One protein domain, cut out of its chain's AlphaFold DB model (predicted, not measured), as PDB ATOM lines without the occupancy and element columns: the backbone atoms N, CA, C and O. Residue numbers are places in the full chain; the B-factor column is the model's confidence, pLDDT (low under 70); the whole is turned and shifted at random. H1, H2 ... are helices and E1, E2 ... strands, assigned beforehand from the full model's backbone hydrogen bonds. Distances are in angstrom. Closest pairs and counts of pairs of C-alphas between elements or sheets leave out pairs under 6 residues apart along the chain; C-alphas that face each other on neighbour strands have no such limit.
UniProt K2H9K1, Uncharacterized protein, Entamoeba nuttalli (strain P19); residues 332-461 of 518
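This is residues 332 to 461 of the 518 residues of an uncharacterized protein of Entamoeba nuttalli (strain P19) (UniProt K2H9K1). A strongly twisted sheet of three long strands, E2, E3 and E4, is the main slab; the short strand pair E1 and E5 sits beside E2, and H1 and H4 touch each other away from the slab. The 130 printed residues hold four named helices and five named strands, in the order H1 E1 H2 E2 E3 E4 H3 E5 H4, class mixed; both sheets are antiparallel, the larger in the order E2, E3, E4. The whole is compact, radius of gyration of the C-alphas 14.1 A, with spans of 40 by 33 by 26 A.

Start at E2, residues 400 to 409, E3, 416 to 425, and E4, 432 to 441, a meander of two hairpins, each strand the antiparallel neighbour of the one before. Look for N 403 and O 422, 3.0 A apart, and N 421 and O 435, 2.9 A, within hydrogen-bond range. E2 bends by 53 degrees at residue 406 and E4 by 69 degrees at 438. E1, 381 to 383, is antiparallel to E5, 449 to 451, with N 382 and O 450 at 2.9 A; the closest C-alphas of E1 and E2 are those of Phe 381 and Phe 402, 4.9 A. H2, 394 to 399, only grazes the large sheet; its closest C-alphas to E3 are Gly 399 and Asn 425, 5.9 A. H3, 442 to 448, is on the sheet, its closest C-alphas to E3 being Phe 442 and Leu 416, 5.9 A. H1, 365 to 375, touches H4, 453 to 458, the same way at a steep tilt of 39 degrees, closest at C-alphas 373 and 458, 7.2 A. Every O i to N i+4 pair is within range in H1 and H4, 1 of 2 in H2, and 1 of 3 in H3, where 3 of 4 O i to N i+3 pairs are.

Find C-alpha 365 at (76.716, 172.907, 118.126); H1 runs 15.1 A from there. E2 spans 26.0 A, E3 28.3 A and E4 25.4 A. H4 ends at C-alpha 458, (72.607, 171.975, 130.895).

The two C-alphas farthest apart, of Asn 355 and Asn 413, are 40.8 A apart. The printed part has no cut, and no link between named elements is long; residues 332 to 364 hold no named element. Mean pLDDT of the printed part is 81.2, under 70 at 342 to 361 and 385 to 388.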
ATOM      1  N   ASN A 332      81.529 176.705 135.868       87.44
ATOM      2  CA  ASN A 332      82.359 177.917 135.905       87.44
ATOM      3  C   ASN A 332      83.796 177.655 136.376       87.44
ATOM      4  O   ASN A 332      84.676 178.473 136.125       87.44
ATOM      5  N   ASN A 333      84.070 176.508 137.004       89.81
ATOM      6  CA  ASN A 333      85.433 176.149 137.374       89.81
ATOM      7  C   ASN A 333      86.214 175.737 136.112       89.81
ATOM      8  O   ASN A 333      85.915 174.708 135.501       89.81
ATOM      9  N   ILE A 334      87.263 176.486 135.743       91.25
ATOM     10  CA  ILE A 334      88.131 176.168 134.589       91.25
ATOM     11  C   ILE A 334      88.761 174.769 134.664       91.25
ATOM     12  O   ILE A 334      89.077 174.149 133.639       91.25
ATOM     13  N   GLN A 335      88.894 174.196 135.861       89.75
ATOM     14  CA  GLN A 335      89.329 172.808 136.010       89.75
ATOM     15  C   GLN A 335      88.364 171.824 135.330       89.75
ATOM     16  O   GLN A 335      88.826 170.821 134.782       89.75
ATOM     17  N   ASN A 336      87.083 172.175 135.210       92.12
ATOM     18  CA  ASN A 336      86.050 171.396 134.529       92.12
ATOM     19  C   ASN A 336      85.856 171.763 133.054       92.12
ATOM     20  O   ASN A 336      85.028 171.158 132.382       92.12
ATOM     21  N   TRP A 337      86.620 172.706 132.505       93.31
ATOM     22  CA  TRP A 337      86.529 173.066 131.084       93.31
ATOM     23  C   TRP A 337      87.263 172.057 130.209       93.31
ATOM     24  O   TRP A 337      88.289 171.517 130.622       93.31
ATOM     25  N   ASP A 338      86.790 171.823 128.991       91.31
ATOM     26  CA  ASP A 338      87.505 170.987 128.025       91.31
ATOM     27  C   ASP A 338      87.866 171.745 126.748       91.31
ATOM     28  O   ASP A 338      87.344 172.821 126.450       91.31
ATOM     29  N   SER A 339      88.810 171.182 125.999       87.38
ATOM     30  CA  SER A 339      89.296 171.749 124.751       87.38
ATOM     31  C   SER A 339      88.749 170.968 123.569       87.38
ATOM     32  O   SER A 339      89.245 169.890 123.246       87.38
ATOM     33  N   CYS A 340      87.802 171.555 122.841       79.69
ATOM     34  CA  CYS A 340      87.380 170.995 121.557       79.69
ATOM     35  C   CYS A 340      88.494 171.100 120.490       79.69
ATOM     36  O   CYS A 340      88.505 170.340 119.526       79.69
ATOM     37  N   VAL A 341      89.455 172.020 120.668       72.44
ATOM     38  CA  VAL A 341      90.570 172.283 119.739       72.44
ATOM     39  C   VAL A 341      91.569 171.128 119.687       72.44
ATOM     40  O   VAL A 341      92.137 170.842 118.632       72.44
ATOM     41  N   ASN A 342      91.769 170.448 120.815       65.38
ATOM     42  CA  ASN A 342      92.648 169.283 120.900       65.38
ATOM     43  C   ASN A 342      91.951 167.977 120.483       65.38
ATOM     44  O   ASN A 342      92.615 166.955 120.300       65.38
ATOM     45  N   LEU A 343      90.627 168.001 120.296       62.50
ATOM     46  CA  LEU A 343      89.888 166.920 119.650       62.50
ATOM     47  C   LEU A 343      90.132 167.031 118.136       62.50
ATOM     48  O   LEU A 343      90.209 168.128 117.598       62.50
ATOM     49  N   ALA A 344      90.299 165.902 117.440       52.28
ATOM     50  CA  ALA A 344      90.915 165.773 116.105       52.28
ATOM     51  C   ALA A 344      90.313 166.600 114.928       52.28
ATOM     52  O   ALA A 344      90.756 166.451 113.788       52.28
ATOM     53  N   VAL A 345      89.332 167.472 115.174       51.50
ATOM     54  CA  VAL A 345      88.710 168.401 114.219       51.50
ATOM     55  C   VAL A 345      88.292 169.687 114.951       51.50
ATOM     56  O   VAL A 345      87.182 169.790 115.455       51.50
ATOM     57  N   GLY A 346      89.168 170.689 114.981       50.22
ATOM     58  CA  GLY A 346      88.910 172.001 115.584       50.22
ATOM     59  C   GLY A 346      89.902 173.055 115.073       50.22
ATOM     60  O   GLY A 346      90.860 172.699 114.378       50.22
ATOM     61  N   PRO A 347      89.684 174.351 115.347       49.06
ATOM     62  CA  PRO A 347      90.619 175.398 114.960       49.06
ATOM     63  C   PRO A 347      91.952 175.211 115.695       49.06
ATOM     64  O   PRO A 347      91.977 175.060 116.906       49.06
ATOM     65  N   THR A 348      93.068 175.170 114.965       53.03
ATOM     66  CA  THR A 348      94.376 174.765 115.520       53.03
ATOM     67  C   THR A 348      95.318 175.946 115.763       53.03
ATOM     68  O   THR A 348      95.211 176.977 115.096       53.03
ATOM     69  N   LYS A 349      96.328 175.748 116.628       44.97
ATOM     70  CA  LYS A 349      97.437 176.696 116.892       44.97
ATOM     71  C   LYS A 349      98.215 177.150 115.647       44.97
ATOM     72  O   LYS A 349      98.948 178.128 115.697       44.97
ATOM     73  N   GLN A 350      98.087 176.437 114.529       48.12
ATOM     74  CA  GLN A 350      98.824 176.682 113.283       48.12
ATOM     75  C   GLN A 350      98.017 177.503 112.263       48.12
ATOM     76  O   GLN A 350      98.389 177.577 111.094       48.12
ATOM     77  N   GLY A 351      96.913 178.118 112.698       52.38
ATOM     78  CA  GLY A 351      95.943 178.758 111.818       52.38
ATOM     79  C   GLY A 351      94.776 177.831 111.477       52.38
ATOM     80  O   GLY A 351      94.716 176.664 111.883       52.38
ATOM     81  N   VAL A 352      93.817 178.376 110.731       45.59
ATOM     82  CA  VAL A 352      92.754 177.600 110.095       45.59
ATOM     83  C   VAL A 352      93.449 176.590 109.186       45.59
ATOM     84  O   VAL A 352      94.168 176.993 108.268       45.59
ATOM     85  N   ARG A 353      93.259 175.279 109.398       45.41
ATOM     86  CA  ARG A 353      93.519 174.331 108.307       45.41
ATOM     87  C   ARG A 353      92.634 174.795 107.159       45.41
ATOM     88  O   ARG A 353      91.422 174.677 107.276       45.41
ATOM     89  N   GLN A 354      93.194 175.378 106.100       42.16
ATOM     90  CA  GLN A 354      92.396 175.736 104.927       42.16
ATOM     91  C   GLN A 354      91.558 174.502 104.549       42.16
ATOM     92  O   GLN A 354      92.116 173.412 104.412       42.16
ATOM     93  N   ASN A 355      90.232 174.678 104.477       48.84
ATOM     94  CA  ASN A 355      89.202 173.626 104.462       48.84
ATOM     95  C   ASN A 355      88.817 173.028 105.835       48.84
ATOM     96  O   ASN A 355      88.716 171.807 105.950       48.84
ATOM     97  N   ILE A 356      88.557 173.842 106.868       52.22
ATOM     98  CA  ILE A 356      87.759 173.372 108.016       52.22
ATOM     99  C   ILE A 356      86.308 173.276 107.522       52.22
ATOM    100  O   ILE A 356      85.723 174.317 107.230       52.22
ATOM    101  N   PRO A 357      85.721 172.078 107.358       53.81
ATOM    102  CA  PRO A 357      84.304 171.989 107.032       53.81
ATOM    103  C   PRO A 357      83.474 172.553 108.196       53.81
ATOM    104  O   PRO A 357      83.855 172.385 109.356       53.81
ATOM    105  N   ASP A 358      82.308 173.140 107.902       53.16
ATOM    106  CA  ASP A 358      81.326 173.591 108.913       53.16
ATOM    107  C   ASP A 358      80.986 172.494 109.943       53.16
ATOM    108  O   ASP A 358      80.567 172.774 111.062       53.16
ATOM    109  N   SER A 359      81.228 171.226 109.595       54.19
ATOM    110  CA  SER A 359      81.083 170.057 110.462       54.19
ATOM    111  C   SER A 359      82.209 169.841 111.488       54.19
ATOM    112  O   SER A 359      82.190 168.819 112.177       54.19
ATOM    113  N   SER A 360      83.194 170.742 111.611       65.50
ATOM    114  CA  SER A 360      84.256 170.610 112.621       65.50
ATOM    115  C   SER A 360      83.705 170.637 114.049       65.50
ATOM    116  O   SER A 360      82.724 171.322 114.337       65.50
ATOM    117  N   ALA A 361      84.343 169.894 114.955       67.94
ATOM    118  CA  ALA A 361      83.811 169.606 116.282       67.94
ATOM    119  C   ALA A 361      83.533 170.885 117.094       67.94
ATOM    120  O   ALA A 361      82.457 171.006 117.662       67.94
ATOM    121  N   CYS A 362      84.434 171.877 117.059       75.56
ATOM    122  CA  CYS A 362      84.265 173.154 117.773       75.56
ATOM    123  C   CYS A 362      83.191 174.095 117.203       75.56
ATOM    124  O   CYS A 362      82.755 175.010 117.897       75.56
ATOM    125  N   PHE A 363      82.783 173.929 115.941       78.06
ATOM    126  CA  PHE A 363      81.756 174.775 115.314       78.06
ATOM    127  C   PHE A 363      80.413 174.059 115.160       78.06
ATOM    128  O   PHE A 363      79.389 174.704 114.939       78.06
ATOM    129  N   ASN A 364      80.394 172.741 115.353       82.00
ATOM    130  CA  ASN A 364      79.187 171.939 115.353       82.00
ATOM    131  C   ASN A 364      78.520 171.962 116.737       82.00
ATOM    132  O   ASN A 364      78.886 171.202 117.634       82.00
ATOM    133  N   GLN A 365      77.483 172.788 116.881       85.38
ATOM    134  CA  GLN A 365      76.716 172.907 118.126       85.38
ATOM    135  C   GLN A 365      76.171 171.560 118.626       85.38
ATOM    136  O   GLN A 365      76.145 171.314 119.827       85.38
ATOM    137  N   THR A 366      75.759 170.665 117.720       88.12
ATOM    138  CA  THR A 366      75.216 169.353 118.113       88.12
ATOM    139  C   THR A 366      76.294 168.508 118.779       88.12
ATOM    140  O   THR A 366      76.072 167.998 119.873       88.12
ATOM    141  N   PHE A 367      77.482 168.434 118.173       86.88
ATOM    142  CA  PHE A 367      78.624 167.741 118.770       86.88
ATOM    143  C   PHE A 367      78.975 168.321 120.145       86.88
ATOM    144  O   PHE A 367      79.130 167.579 121.110       86.88
ATOM    145  N   MET A 368      79.076 169.648 120.233       88.25
ATOM    146  CA  MET A 368      79.471 170.354 121.451       88.25
ATOM    147  C   MET A 368      78.495 170.085 122.609       88.25
ATOM    148  O   MET A 368      78.912 169.743 123.717       88.25
ATOM    149  N   MET A 369      77.189 170.141 122.331       91.25
ATOM    150  CA  MET A 369      76.150 169.875 123.327       91.25
ATOM    151  C   MET A 369      76.036 168.390 123.690       91.25
ATOM    152  O   MET A 369      75.854 168.063 124.863       91.25
ATOM    153  N   GLU A 370      76.182 167.471 122.730       90.50
ATOM    154  CA  GLU A 370      76.239 166.031 123.019       90.50
ATOM    155  C   GLU A 370      77.458 165.680 123.875       90.50
ATOM    156  O   GLU A 370      77.347 164.893 124.818       90.50
ATOM    157  N   TYR A 371      78.610 166.288 123.598       91.06
ATOM    158  CA  TYR A 371      79.804 166.117 124.413       91.06
ATOM    159  C   TYR A 371      79.568 166.632 125.835       91.06
ATOM    160  O   TYR A 371      79.763 165.879 126.786       91.06
ATOM    161  N   ALA A 372      79.076 167.861 126.013       93.25
ATOM    162  CA  ALA A 372      78.813 168.393 127.349       93.25
ATOM    163  C   ALA A 372      77.761 167.580 128.113       93.25
ATOM    164  O   ALA A 372      77.907 167.371 129.314       93.25
ATOM    165  N   LYS A 373      76.749 167.031 127.434       93.00
ATOM    166  CA  LYS A 373      75.777 166.125 128.060       93.00
ATOM    167  C   LYS A 373      76.433 164.846 128.586       93.00
ATOM    168  O   LYS A 373      76.065 164.372 129.659       93.00
ATOM    169  N   ASN A 374      77.389 164.295 127.838       91.50
ATOM    170  CA  ASN A 374      78.021 163.013 128.146       91.50
ATOM    171  C   ASN A 374      79.255 163.116 129.042       91.50
ATOM    172  O   ASN A 374      79.531 162.157 129.744       91.50
ATOM    173  N   TYR A 375      79.993 164.226 129.012       92.12
ATOM    174  CA  TYR A 375      81.243 164.419 129.762       92.12
ATOM    175  C   TYR A 375      81.131 165.486 130.854       92.12
ATOM    176  O   TYR A 375      82.038 165.604 131.680       92.12
ATOM    177  N   ARG A 376      80.022 166.241 130.865       94.62
ATOM    178  CA  ARG A 376      79.713 167.309 131.829       94.62
ATOM    179  C   ARG A 376      80.784 168.395 131.890       94.62
ATOM    180  O   ARG A 376      81.145 168.861 132.962       94.62
ATOM    181  N   ARG A 377      81.310 168.777 130.724       93.25
ATOM    182  CA  ARG A 377      82.339 169.810 130.586       93.25
ATOM    183  C   ARG A 377      81.977 170.795 129.476       93.25
ATOM    184  O   ARG A 377      81.689 170.342 128.365       93.25
ATOM    185  N   PRO A 378      81.986 172.111 129.741       94.00
ATOM    186  CA  PRO A 378      81.812 173.115 128.703       94.00
ATOM    187  C   PRO A 378      83.074 173.224 127.841       94.00
ATOM    188  O   PRO A 378      84.189 172.971 128.304       94.00
ATOM    189  N   MET A 379      82.892 173.619 126.583       92.31
ATOM    190  CA  MET A 379      83.989 173.774 125.615       92.31
ATOM    191  C   MET A 379      83.965 175.107 124.860       92.31
ATOM    192  O   MET A 379      84.917 175.414 124.144       92.31
ATOM    193  N   GLU A 380      82.896 175.891 124.999       92.81
ATOM    194  CA  GLU A 380      82.781 177.226 124.417       92.81
ATOM    195  C   GLU A 380      82.414 178.233 125.502       92.81
ATOM    196  O   GLU A 380      81.591 177.963 126.382       92.81
ATOM    197  N   PHE A 381      83.053 179.391 125.407       93.00
ATOM    198  CA  PHE A 381      83.029 180.434 126.410       93.00
ATOM    199  C   PHE A 381      82.785 181.789 125.749       93.00
ATOM    200  O   PHE A 381      83.062 182.003 124.564       93.00
ATOM    201  N   ARG A 382      82.303 182.727 126.557       88.38
ATOM    202  CA  ARG A 382      82.243 184.152 126.241       88.38
ATOM    203  C   ARG A 382      83.084 184.926 127.242       88.38
ATOM    204  O   ARG A 382      83.308 184.447 128.352       88.38
ATOM    205  N   CYS A 383      83.489 186.132 126.879       84.62
ATOM    206  CA  CYS A 383      83.947 187.072 127.890       84.62
ATOM    207  C   CYS A 383      82.778 187.669 128.662       84.62
ATOM    208  O   CYS A 383      81.687 187.833 128.113       84.62
ATOM    209  N   LEU A 384      83.048 188.085 129.895       74.25
ATOM    210  CA  LEU A 384      82.087 188.832 130.705       74.25
ATOM    211  C   LEU A 384      82.292 190.347 130.663       74.25
ATOM    212  O   LEU A 384      81.338 191.099 130.848       74.25
ATOM    213  N   ASN A 385      83.524 190.813 130.443       67.94
ATOM    214  CA  ASN A 385      83.843 192.235 130.508       67.94
ATOM    215  C   ASN A 385      84.985 192.634 129.565       67.94
ATOM    216  O   ASN A 385      85.748 191.793 129.086       67.94
ATOM    217  N   GLN A 386      85.113 193.939 129.324       69.50
ATOM    218  CA  GLN A 386      86.286 194.516 128.689       69.50
ATOM    219  C   GLN A 386      87.434 194.569 129.705       69.50
ATOM    220  O   GLN A 386      87.320 195.196 130.757       69.50
ATOM    221  N   PHE A 387      88.578 193.983 129.352       67.50
ATOM    222  CA  PHE A 387      89.773 193.997 130.204       67.50
ATOM    223  C   PHE A 387      90.924 194.724 129.518       67.50
ATOM    224  O   PHE A 387      91.341 195.814 129.907       67.50
ATOM    225  N   THR A 388      91.418 194.119 128.448       68.81
ATOM    226  CA  THR A 388      92.445 194.656 127.559       68.81
ATOM    227  C   THR A 388      92.071 194.251 126.140       68.81
ATOM    228  O   THR A 388      91.418 193.231 125.944       68.81
ATOM    229  N   SER A 389      92.518 194.990 125.125       70.75
ATOM    230  CA  SER A 389      92.298 194.591 123.722       70.75
ATOM    231  C   SER A 389      92.948 193.244 123.359       70.75
ATOM    232  O   SER A 389      92.618 192.652 122.330       70.75
ATOM    233  N   GLU A 390      93.893 192.785 124.185       73.25
ATOM    234  CA  GLU A 390      94.576 191.496 124.073       73.25
ATOM    235  C   GLU A 390      93.690 190.334 124.552       73.25
ATOM    236  O   GLU A 390      93.577 189.341 123.838       73.25
ATOM    237  N   LEU A 391      93.057 190.481 125.726       75.75
ATOM    238  CA  LEU A 391      92.200 189.468 126.357       75.75
ATOM    239  C   LEU A 391      90.772 189.514 125.821       75.75
ATOM    240  O   LEU A 391      90.254 188.525 125.309       75.75
ATOM    241  N   CYS A 392      90.133 190.671 125.991       79.44
ATOM    242  CA  CYS A 392      88.760 190.897 125.596       79.44
ATOM    243  C   CYS A 392      88.477 192.382 125.379       79.44
ATOM    244  O   CYS A 392      88.532 193.195 126.312       79.44
ATOM    245  N   SER A 393      88.203 192.726 124.124       82.25
ATOM    246  CA  SER A 393      87.786 194.060 123.700       82.25
ATOM    247  C   SER A 393      86.264 194.232 123.779       82.25
ATOM    248  O   SER A 393      85.528 193.270 123.960       82.25
ATOM    249  N   GLU A 394      85.778 195.463 123.624       80.00
ATOM    250  CA  GLU A 394      84.334 195.745 123.574       80.00
ATOM    251  C   GLU A 394      83.645 195.014 122.406       80.00
ATOM    252  O   GLU A 394      82.563 194.462 122.573       80.00
ATOM    253  N   GLU A 395      84.314 194.919 121.252       82.81
ATOM    254  CA  GLU A 395      83.820 194.172 120.086       82.81
ATOM    255  C   GLU A 395      83.715 192.664 120.360       82.81
ATOM    256  O   GLU A 395      82.885 191.980 119.764       82.81
ATOM    257  N   ASP A 396      84.527 192.138 121.279       85.44
ATOM    258  CA  ASP A 396      84.565 190.710 121.585       85.44
ATOM    259  C   ASP A 396      83.384 190.238 122.437       85.44
ATOM    260  O   ASP A 396      83.037 189.058 122.356       85.44
ATOM    261  N   LEU A 397      82.761 191.133 123.215       81.56
ATOM    262  CA  LEU A 397      81.647 190.798 124.113       81.56
ATOM    263  C   LEU A 397      80.500 190.123 123.353       81.56
ATOM    264  O   LEU A 397      80.008 189.073 123.766       81.56
ATOM    265  N   ASP A 398      80.166 190.673 122.186       82.69
ATOM    266  CA  ASP A 398      79.119 190.140 121.317       82.69
ATOM    267  C   ASP A 398      79.652 189.574 119.997       82.69
ATOM    268  O   ASP A 398      78.967 188.760 119.373       82.69
ATOM    269  N   GLY A 399      80.864 189.942 119.574       88.38
ATOM    270  CA  GLY A 399      81.423 189.597 118.265       88.38
ATOM    271  C   GLY A 399      82.290 188.339 118.222       88.38
ATOM    272  O   GLY A 399      82.570 187.853 117.124       88.38
ATOM    273  N   SER A 400      82.679 187.778 119.371       91.25
ATOM    274  CA  SER A 400      83.669 186.693 119.433       91.25
ATOM    275  C   SER A 400      83.185 185.454 120.195       91.25
ATOM    276  O   SER A 400      82.330 185.520 121.077       91.25
ATOM    277  N   ARG A 401      83.732 184.294 119.822       90.94
ATOM    278  CA  ARG A 401      83.619 182.994 120.505       90.94
ATOM    279  C   ARG A 401      84.983 182.635 121.079       90.94
ATOM    280  O   ARG A 401      86.001 182.903 120.434       90.94
ATOM    281  N   PHE A 402      85.007 182.012 122.253       91.94
ATOM    282  CA  PHE A 402      86.249 181.636 122.923       91.94
ATOM    283  C   PHE A 402      86.300 180.135 123.189       91.94
ATOM    284  O   PHE A 402      85.339 179.547 123.680       91.94
ATOM    285  N   PHE A 403      87.444 179.519 122.890       91.12
ATOM    286  CA  PHE A 403      87.672 178.086 123.073       91.12
ATOM    287  C   PHE A 403      88.975 177.848 123.823       91.12
ATOM    288  O   PHE A 403      90.014 178.387 123.446       91.12
ATOM    289  N   LEU A 404      88.945 177.006 124.854       91.81
ATOM    290  CA  LEU A 404      90.152 176.611 125.572       91.81
ATOM    291  C   LEU A 404      91.051 175.775 124.651       91.81
ATOM    292  O   LEU A 404      90.597 174.792 124.061       91.81
ATOM    293  N   THR A 405      92.333 176.119 124.537       87.69
ATOM    294  CA  THR A 405      93.320 175.337 123.764       87.69
ATOM    295  C   THR A 405      94.344 174.654 124.656       87.69
ATOM    296  O   THR A 405      94.876 173.594 124.317       87.69
ATOM    297  N   HIS A 406      94.626 175.241 125.813       89.12
ATOM    298  CA  HIS A 406      95.554 174.695 126.786       89.12
ATOM    299  C   HIS A 406      95.151 175.126 128.190       89.12
ATOM    300  O   HIS A 406      94.761 176.273 128.390       89.12
ATOM    301  N   LYS A 407      95.306 174.220 129.155       92.56
ATOM    302  CA  LYS A 407      95.318 174.538 130.580       92.56
ATOM    303  C   LYS A 407      96.377 173.703 131.286       92.56
ATOM    304  O   LYS A 407      96.560 172.530 130.957       92.56
ATOM    305  N   SER A 408      97.040 174.297 132.262       92.81
ATOM    306  CA  SER A 408      97.913 173.606 133.203       92.81
ATOM    307  C   SER A 408      97.929 174.351 134.531       92.81
ATOM    308  O   SER A 408      97.725 175.561 134.585       92.81
ATOM    309  N   GLN A 409      98.143 173.621 135.618       90.88
ATOM    310  CA  GLN A 409      98.389 174.233 136.918       90.88
ATOM    311  C   GLN A 409      99.743 174.951 136.887       90.88
ATOM    312  O   GLN A 409     100.680 174.482 136.231       90.88
ATOM    313  N   SER A 410      99.850 176.080 137.580       89.69
ATOM    314  CA  SER A 410     101.133 176.753 137.748       89.69
ATOM    315  C   SER A 410     102.108 175.875 138.531       89.69
ATOM    316  O   SER A 410     101.746 175.208 139.500       89.69
ATOM    317  N   ILE A 411     103.376 175.906 138.122       87.56
ATOM    318  CA  ILE A 411     104.470 175.258 138.857       87.56
ATOM    319  C   ILE A 411     104.879 176.053 140.104       87.56
ATOM    320  O   ILE A 411     105.588 175.524 140.957       87.56
ATOM    321  N   HIS A 412     104.481 177.324 140.184       83.69
ATOM    322  CA  HIS A 412     104.836 178.229 141.271       83.69
ATOM    323  C   HIS A 412     103.831 178.154 142.413       83.69
ATOM    324  O   HIS A 412     104.224 178.227 143.576       83.69
ATOM    325  N   ASN A 413     102.547 177.995 142.089       86.00
ATOM    326  CA  ASN A 413     101.488 177.924 143.080       86.00
ATOM    327  C   ASN A 413     100.312 177.057 142.582       86.00
ATOM    328  O   ASN A 413      99.767 177.329 141.512       86.00
ATOM    329  N   PRO A 414      99.870 176.048 143.353       86.94
ATOM    330  CA  PRO A 414      98.795 175.151 142.942       86.94
ATOM    331  C   PRO A 414      97.418 175.822 142.779       86.94
ATOM    332  O   PRO A 414      96.551 175.249 142.121       86.94
ATOM    333  N   ASN A 415      97.212 177.016 143.334       87.06
ATOM    334  CA  ASN A 415      95.992 177.818 143.196       87.06
ATOM    335  C   ASN A 415      96.046 178.809 142.019       87.06
ATOM    336  O   ASN A 415      95.125 179.605 141.839       87.06
ATOM    337  N   LEU A 416      97.096 178.747 141.197       89.50
ATOM    338  CA  LEU A 416      97.215 179.518 139.965       89.50
ATOM    339  C   LEU A 416      97.134 178.595 138.740       89.50
ATOM    340  O   LEU A 416      97.573 177.440 138.761       89.50
ATOM    341  N   VAL A 417      96.589 179.119 137.646       92.00
ATOM    342  CA  VAL A 417      96.382 178.409 136.385       92.00
ATOM    343  C   VAL A 417      97.033 179.145 135.221       92.00
ATOM    344  O   VAL A 417      96.906 180.357 135.053       92.00
ATOM    345  N   ASN A 418      97.709 178.370 134.380       92.81
ATOM    346  CA  ASN A 418      98.132 178.783 133.054       92.81
ATOM    347  C   ASN A 418      97.076 178.316 132.058       92.81
ATOM    348  O   ASN A 418      96.715 177.135 132.043       92.81
ATOM    349  N   PHE A 419      96.593 179.203 131.198       92.62
ATOM    350  CA  PHE A 419      95.619 178.833 130.180       92.62
ATOM    351  C   PHE A 419      95.837 179.591 128.876       92.62
ATOM    352  O   PHE A 419      96.355 180.703 128.858       92.62
ATOM    353  N   CYS A 420      95.420 178.984 127.771       90.75
ATOM    354  CA  CYS A 420      95.362 179.631 126.469       90.75
ATOM    355  C   CYS A 420      93.951 179.513 125.906       90.75
ATOM    356  O   CYS A 420      93.334 178.446 125.981       90.75
ATOM    357  N   MET A 421      93.472 180.598 125.307       90.31
ATOM    358  CA  MET A 421      92.185 180.644 124.630       90.31
ATOM    359  C   MET A 421      92.389 181.013 123.170       90.31
ATOM    360  O   MET A 421      93.183 181.892 122.827       90.31
ATOM    361  N   LEU A 422      91.609 180.378 122.310       88.44
ATOM    362  CA  LEU A 422      91.417 180.797 120.941       88.44
ATOM    363  C   LEU A 422      90.188 181.698 120.864       88.44
ATOM    364  O   LEU A 422      89.069 181.255 121.117       88.44
ATOM    365  N   ARG A 423      90.413 182.941 120.454       89.56
ATOM    366  CA  ARG A 423      89.376 183.898 120.081       89.56
ATOM    367  C   ARG A 423      89.039 183.733 118.605       89.56
ATOM    368  O   ARG A 423      89.953 183.755 117.781       89.56
ATOM    369  N   VAL A 424      87.757 183.606 118.276       87.56
ATOM    370  CA  VAL A 424      87.251 183.450 116.901       87.56
ATOM    371  C   VAL A 424      86.118 184.439 116.660       87.56
ATOM    372  O   VAL A 424      85.168 184.479 117.439       87.56
ATOM    373  N   ASN A 425      86.183 185.213 115.580       88.81
ATOM    374  CA  ASN A 425      85.096 186.118 115.213       88.81
ATOM    375  C   ASN A 425      83.846 185.321 114.775       88.81
ATOM    376  O   ASN A 425      83.938 184.354 114.018       88.81
ATOM    377  N   LYS A 426      82.662 185.720 115.259       87.81
ATOM    378  CA  LYS A 426      81.387 185.036 114.980       87.81
ATOM    379  C   LYS A 426      80.951 185.123 113.516       87.81
ATOM    380  O   LYS A 426      80.278 184.210 113.048       87.81
ATOM    381  N   THR A 427      81.275 186.211 112.817       86.44
ATOM    382  CA  THR A 427      80.849 186.450 111.427       86.44
ATOM    383  C   THR A 427      81.895 186.005 110.414       86.44
ATOM    384  O   THR A 427      81.531 185.567 109.325       86.44
ATOM    385  N   ASP A 428      83.178 186.061 110.775       84.50
ATOM    386  CA  ASP A 428      84.290 185.596 109.949       84.50
ATOM    387  C   ASP A 428      85.217 184.671 110.745       84.50
ATOM    388  O   ASP A 428      86.205 185.097 111.340       84.50
ATOM    389  N   ILE A 429      84.927 183.368 110.702       78.38
ATOM    390  CA  ILE A 429      85.686 182.336 111.424       78.38
ATOM    391  C   ILE A 429      87.167 182.254 111.015       78.38
ATOM    392  O   ILE A 429      87.955 181.590 111.689       78.38
ATOM    393  N   THR A 430      87.565 182.898 109.911       76.38
ATOM    394  CA  THR A 430      88.973 182.962 109.500       76.38
ATOM    395  C   THR A 430      89.783 183.946 110.340       76.38
ATOM    396  O   THR A 430      91.005 183.808 110.456       76.38
ATOM    397  N   GLN A 431      89.102 184.892 110.988       83.94
ATOM    398  CA  GLN A 431      89.685 185.827 111.936       83.94
ATOM    399  C   GLN A 431      89.743 185.183 113.318       83.94
ATOM    400  O   GLN A 431      88.792 185.217 114.103       83.94
ATOM    401  N   GLN A 432      90.901 184.601 113.614       83.31
ATOM    402  CA  GLN A 432      91.174 183.957 114.888       83.31
ATOM    403  C   GLN A 432      92.517 184.398 115.473       83.31
ATOM    404  O   GLN A 432      93.479 184.651 114.744       83.31
ATOM    405  N   LYS A 433      92.594 184.476 116.802       85.81
ATOM    406  CA  LYS A 433      93.820 184.804 117.539       85.81
ATOM    407  C   LYS A 433      93.889 183.968 118.813       85.81
ATOM    408  O   LYS A 433      92.935 183.950 119.583       85.81
ATOM    409  N   GLU A 434      95.013 183.294 119.035       86.19
ATOM    410  CA  GLU A 434      95.305 182.651 120.318       86.19
ATOM    411  C   GLU A 434      96.021 183.642 121.240       86.19
ATOM    412  O   GLU A 434      96.881 184.409 120.796       86.19
ATOM    413  N   PHE A 435      95.669 183.612 122.519       86.88
ATOM    414  CA  PHE A 435      96.404 184.279 123.588       86.88
ATOM    415  C   PHE A 435      96.554 183.328 124.774       86.88
ATOM    416  O   PHE A 435      95.764 182.395 124.937       86.88
ATOM    417  N   CYS A 436      97.569 183.570 125.600       87.81
ATOM    418  CA  CYS A 436      97.877 182.753 126.766       87.81
ATOM    419  C   CYS A 436      98.114 183.632 127.987       87.81
ATOM    420  O   CYS A 436      98.784 184.658 127.884       87.81
ATOM    421  N   ALA A 437      97.584 183.199 129.127       88.75
ATOM    422  CA  ALA A 437      97.785 183.775 130.443       88.75
ATOM    423  C   ALA A 437      98.524 182.776 131.323       88.75
ATOM    424  O   ALA A 437      98.184 181.593 131.320       88.75
ATOM    425  N   ASN A 438      99.500 183.262 132.083       89.94
ATOM    426  CA  ASN A 438     100.220 182.455 133.057       89.94
ATOM    427  C   ASN A 438      99.906 182.934 134.473       89.94
ATOM    428  O   ASN A 438      99.552 184.101 134.661       89.94
ATOM    429  N   ASP A 439     100.014 182.017 135.430       90.25
ATOM    430  CA  ASP A 439      99.890 182.251 136.867       90.25
ATOM    431  C   ASP A 439      98.628 183.038 137.268       90.25
ATOM    432  O   ASP A 439      98.644 183.852 138.187       90.25
ATOM    433  N   VAL A 440      97.506 182.804 136.582       89.00
ATOM    434  CA  VAL A 440      96.242 183.496 136.867       89.00
ATOM    435  C   VAL A 440      95.538 182.807 138.033       89.00
ATOM    436  O   VAL A 440      95.384 181.588 137.987       89.00
ATOM    437  N   PRO A 441      95.070 183.526 139.063       88.06
ATOM    438  CA  PRO A 441      94.222 182.921 140.087       88.06
ATOM    439  C   PRO A 441      92.963 182.283 139.484       88.06
ATOM    440  O   PRO A 441      92.356 182.849 138.574       88.06
ATOM    441  N   PHE A 442      92.567 181.094 139.951       85.94
ATOM    442  CA  PHE A 442      91.405 180.380 139.393       85.94
ATOM    443  C   PHE A 442      90.117 181.218 139.427       85.94
ATOM    444  O   PHE A 442      89.377 181.262 138.448       85.94
ATOM    445  N   ASP A 443      89.900 181.909 140.539       78.44
ATOM    446  CA  ASP A 443      88.813 182.849 140.805       78.44
ATOM    447  C   ASP A 443      88.877 184.127 139.951       78.44
ATOM    448  O   ASP A 443      87.891 184.836 139.801       78.44
ATOM    449  N   TYR A 444      90.010 184.424 139.314       81.81
ATOM    450  CA  TYR A 444      90.092 185.514 138.342       81.81
ATOM    451  C   TYR A 444      89.646 185.085 136.944       81.81
ATOM    452  O   TYR A 444      89.195 185.915 136.154       81.81
ATOM    453  N   VAL A 445      89.753 183.794 136.619       85.12
ATOM    454  CA  VAL A 445      89.371 183.274 135.299       85.12
ATOM    455  C   VAL A 445      87.867 183.366 135.077       85.12
ATOM    456  O   VAL A 445      87.439 183.713 133.981       85.12
ATOM    457  N   GLU A 446      87.073 183.116 136.109       75.25
ATOM    458  CA  GLU A 446      85.612 183.235 136.070       75.25
ATOM    459  C   GLU A 446      85.127 184.675 135.841       75.25
ATOM    460  O   GLU A 446      84.091 184.872 135.215       75.25
ATOM    461  N   PHE A 447      85.895 185.696 136.247       74.00
ATOM    462  CA  PHE A 447      85.598 187.083 135.879       74.00
ATOM    463  C   PHE A 447      85.933 187.373 134.416       74.00
ATOM    464  O   PHE A 447      85.338 188.260 133.803       74.00
ATOM    465  N   LEU A 448      86.904 186.654 133.853       80.44
ATOM    466  CA  LEU A 448      87.327 186.829 132.470       80.44
ATOM    467  C   LEU A 448      86.367 186.130 131.506       80.44
ATOM    468  O   LEU A 448      85.919 186.745 130.535       80.44
ATOM    469  N   PHE A 449      86.063 184.861 131.775       86.50
ATOM    470  CA  PHE A 449      85.340 183.972 130.877       86.50
ATOM    471  C   PHE A 449      84.283 183.156 131.608       86.50
ATOM    472  O   PHE A 449      84.487 182.686 132.723       86.50
ATOM    473  N   MET A 450      83.190 182.903 130.901       86.94
ATOM    474  CA  MET A 450      82.085 182.085 131.380       86.94
ATOM    475  C   MET A 450      81.617 181.135 130.270       86.94
ATOM    476  O   MET A 450      81.622 181.537 129.098       86.94
ATOM    477  N   PRO A 451      81.203 179.893 130.593       91.38
ATOM    478  CA  PRO A 451      80.535 179.007 129.640       91.38
ATOM    479  C   PRO A 451      79.315 179.671 129.006       91.38
ATOM    480  O   PRO A 451      78.682 180.505 129.649       91.38
ATOM    481  N   THR A 452      78.952 179.273 127.779       90.12
ATOM    482  CA  THR A 452      77.717 179.762 127.136       90.12
ATOM    483  C   THR A 452      76.451 179.451 127.961       90.12
ATOM    484  O   THR A 452      76.452 178.545 128.799       90.12
ATOM    485  N   ARG A 453      75.339 180.164 127.709       86.44
ATOM    486  CA  ARG A 453      74.082 180.003 128.468       86.44
ATOM    487  C   ARG A 453      73.556 178.579 128.369       86.44
ATOM    488  O   ARG A 453      73.128 178.002 129.360       86.44
ATOM    489  N   GLU A 454      73.680 177.986 127.188       90.50
ATOM    490  CA  GLU A 454      73.267 176.615 126.919       90.50
ATOM    491  C   GLU A 454      74.023 175.606 127.791       90.50
ATOM    492  O   GLU A 454      73.435 174.617 128.228       90.50
ATOM    493  N   TYR A 455      75.309 175.845 128.077       92.25
ATOM    494  CA  TYR A 455      76.051 175.002 129.013       92.25
ATOM    495  C   TYR A 455      75.629 175.230 130.452       92.25
ATOM    496  O   TYR A 455      75.514 174.256 131.187       92.25
ATOM    497  N   MET A 456      75.385 176.476 130.855       87.25
ATOM    498  CA  MET A 456      74.935 176.776 132.215       87.25
ATOM    499  C   MET A 456      73.588 176.129 132.529       87.25
ATOM    500  O   MET A 456      73.425 175.547 133.598       87.25
ATOM    501  N   ASP A 457      72.654 176.167 131.578       88.00
ATOM    502  CA  ASP A 457      71.343 175.534 131.717       88.00
ATOM    503  C   ASP A 457      71.453 173.997 131.733       88.00
ATOM    504  O   ASP A 457      70.715 173.319 132.445       88.00
ATOM    505  N   LEU A 458      72.392 173.425 130.968       91.50
ATOM    506  CA  LEU A 458      72.607 171.975 130.895       91.50
ATOM    507  C   LEU A 458      73.369 171.403 132.104       91.50
ATOM    508  O   LEU A 458      73.162 170.245 132.481       91.50
ATOM    509  N   LEU A 459      74.307 172.172 132.654       92.25
ATOM    510  CA  LEU A 459      75.289 171.739 133.650       92.25
ATOM    511  C   LEU A 459      74.993 172.351 135.021       92.25
ATOM    512  O   LEU A 459      75.887 172.862 135.690       92.25
ATOM    513  N   GLN A 460      73.732 172.284 135.439       88.50
ATOM    514  CA  GLN A 460      73.323 172.697 136.775       88.50
ATOM    515  C   GLN A 460      73.742 171.657 137.814       88.50
ATOM    516  O   GLN A 460      73.591 170.449 137.605       88.50
ATOM    517  N   ASN A 461      74.253 172.140 138.942       88.94
ATOM    518  CA  ASN A 461      74.533 171.311 140.103       88.94
ATOM    519  C   ASN A 461      73.231 170.807 140.724       88.94
ATOM    520  O   ASN A 461      72.236 171.527 140.791       88.94
TER     521      ASN A 461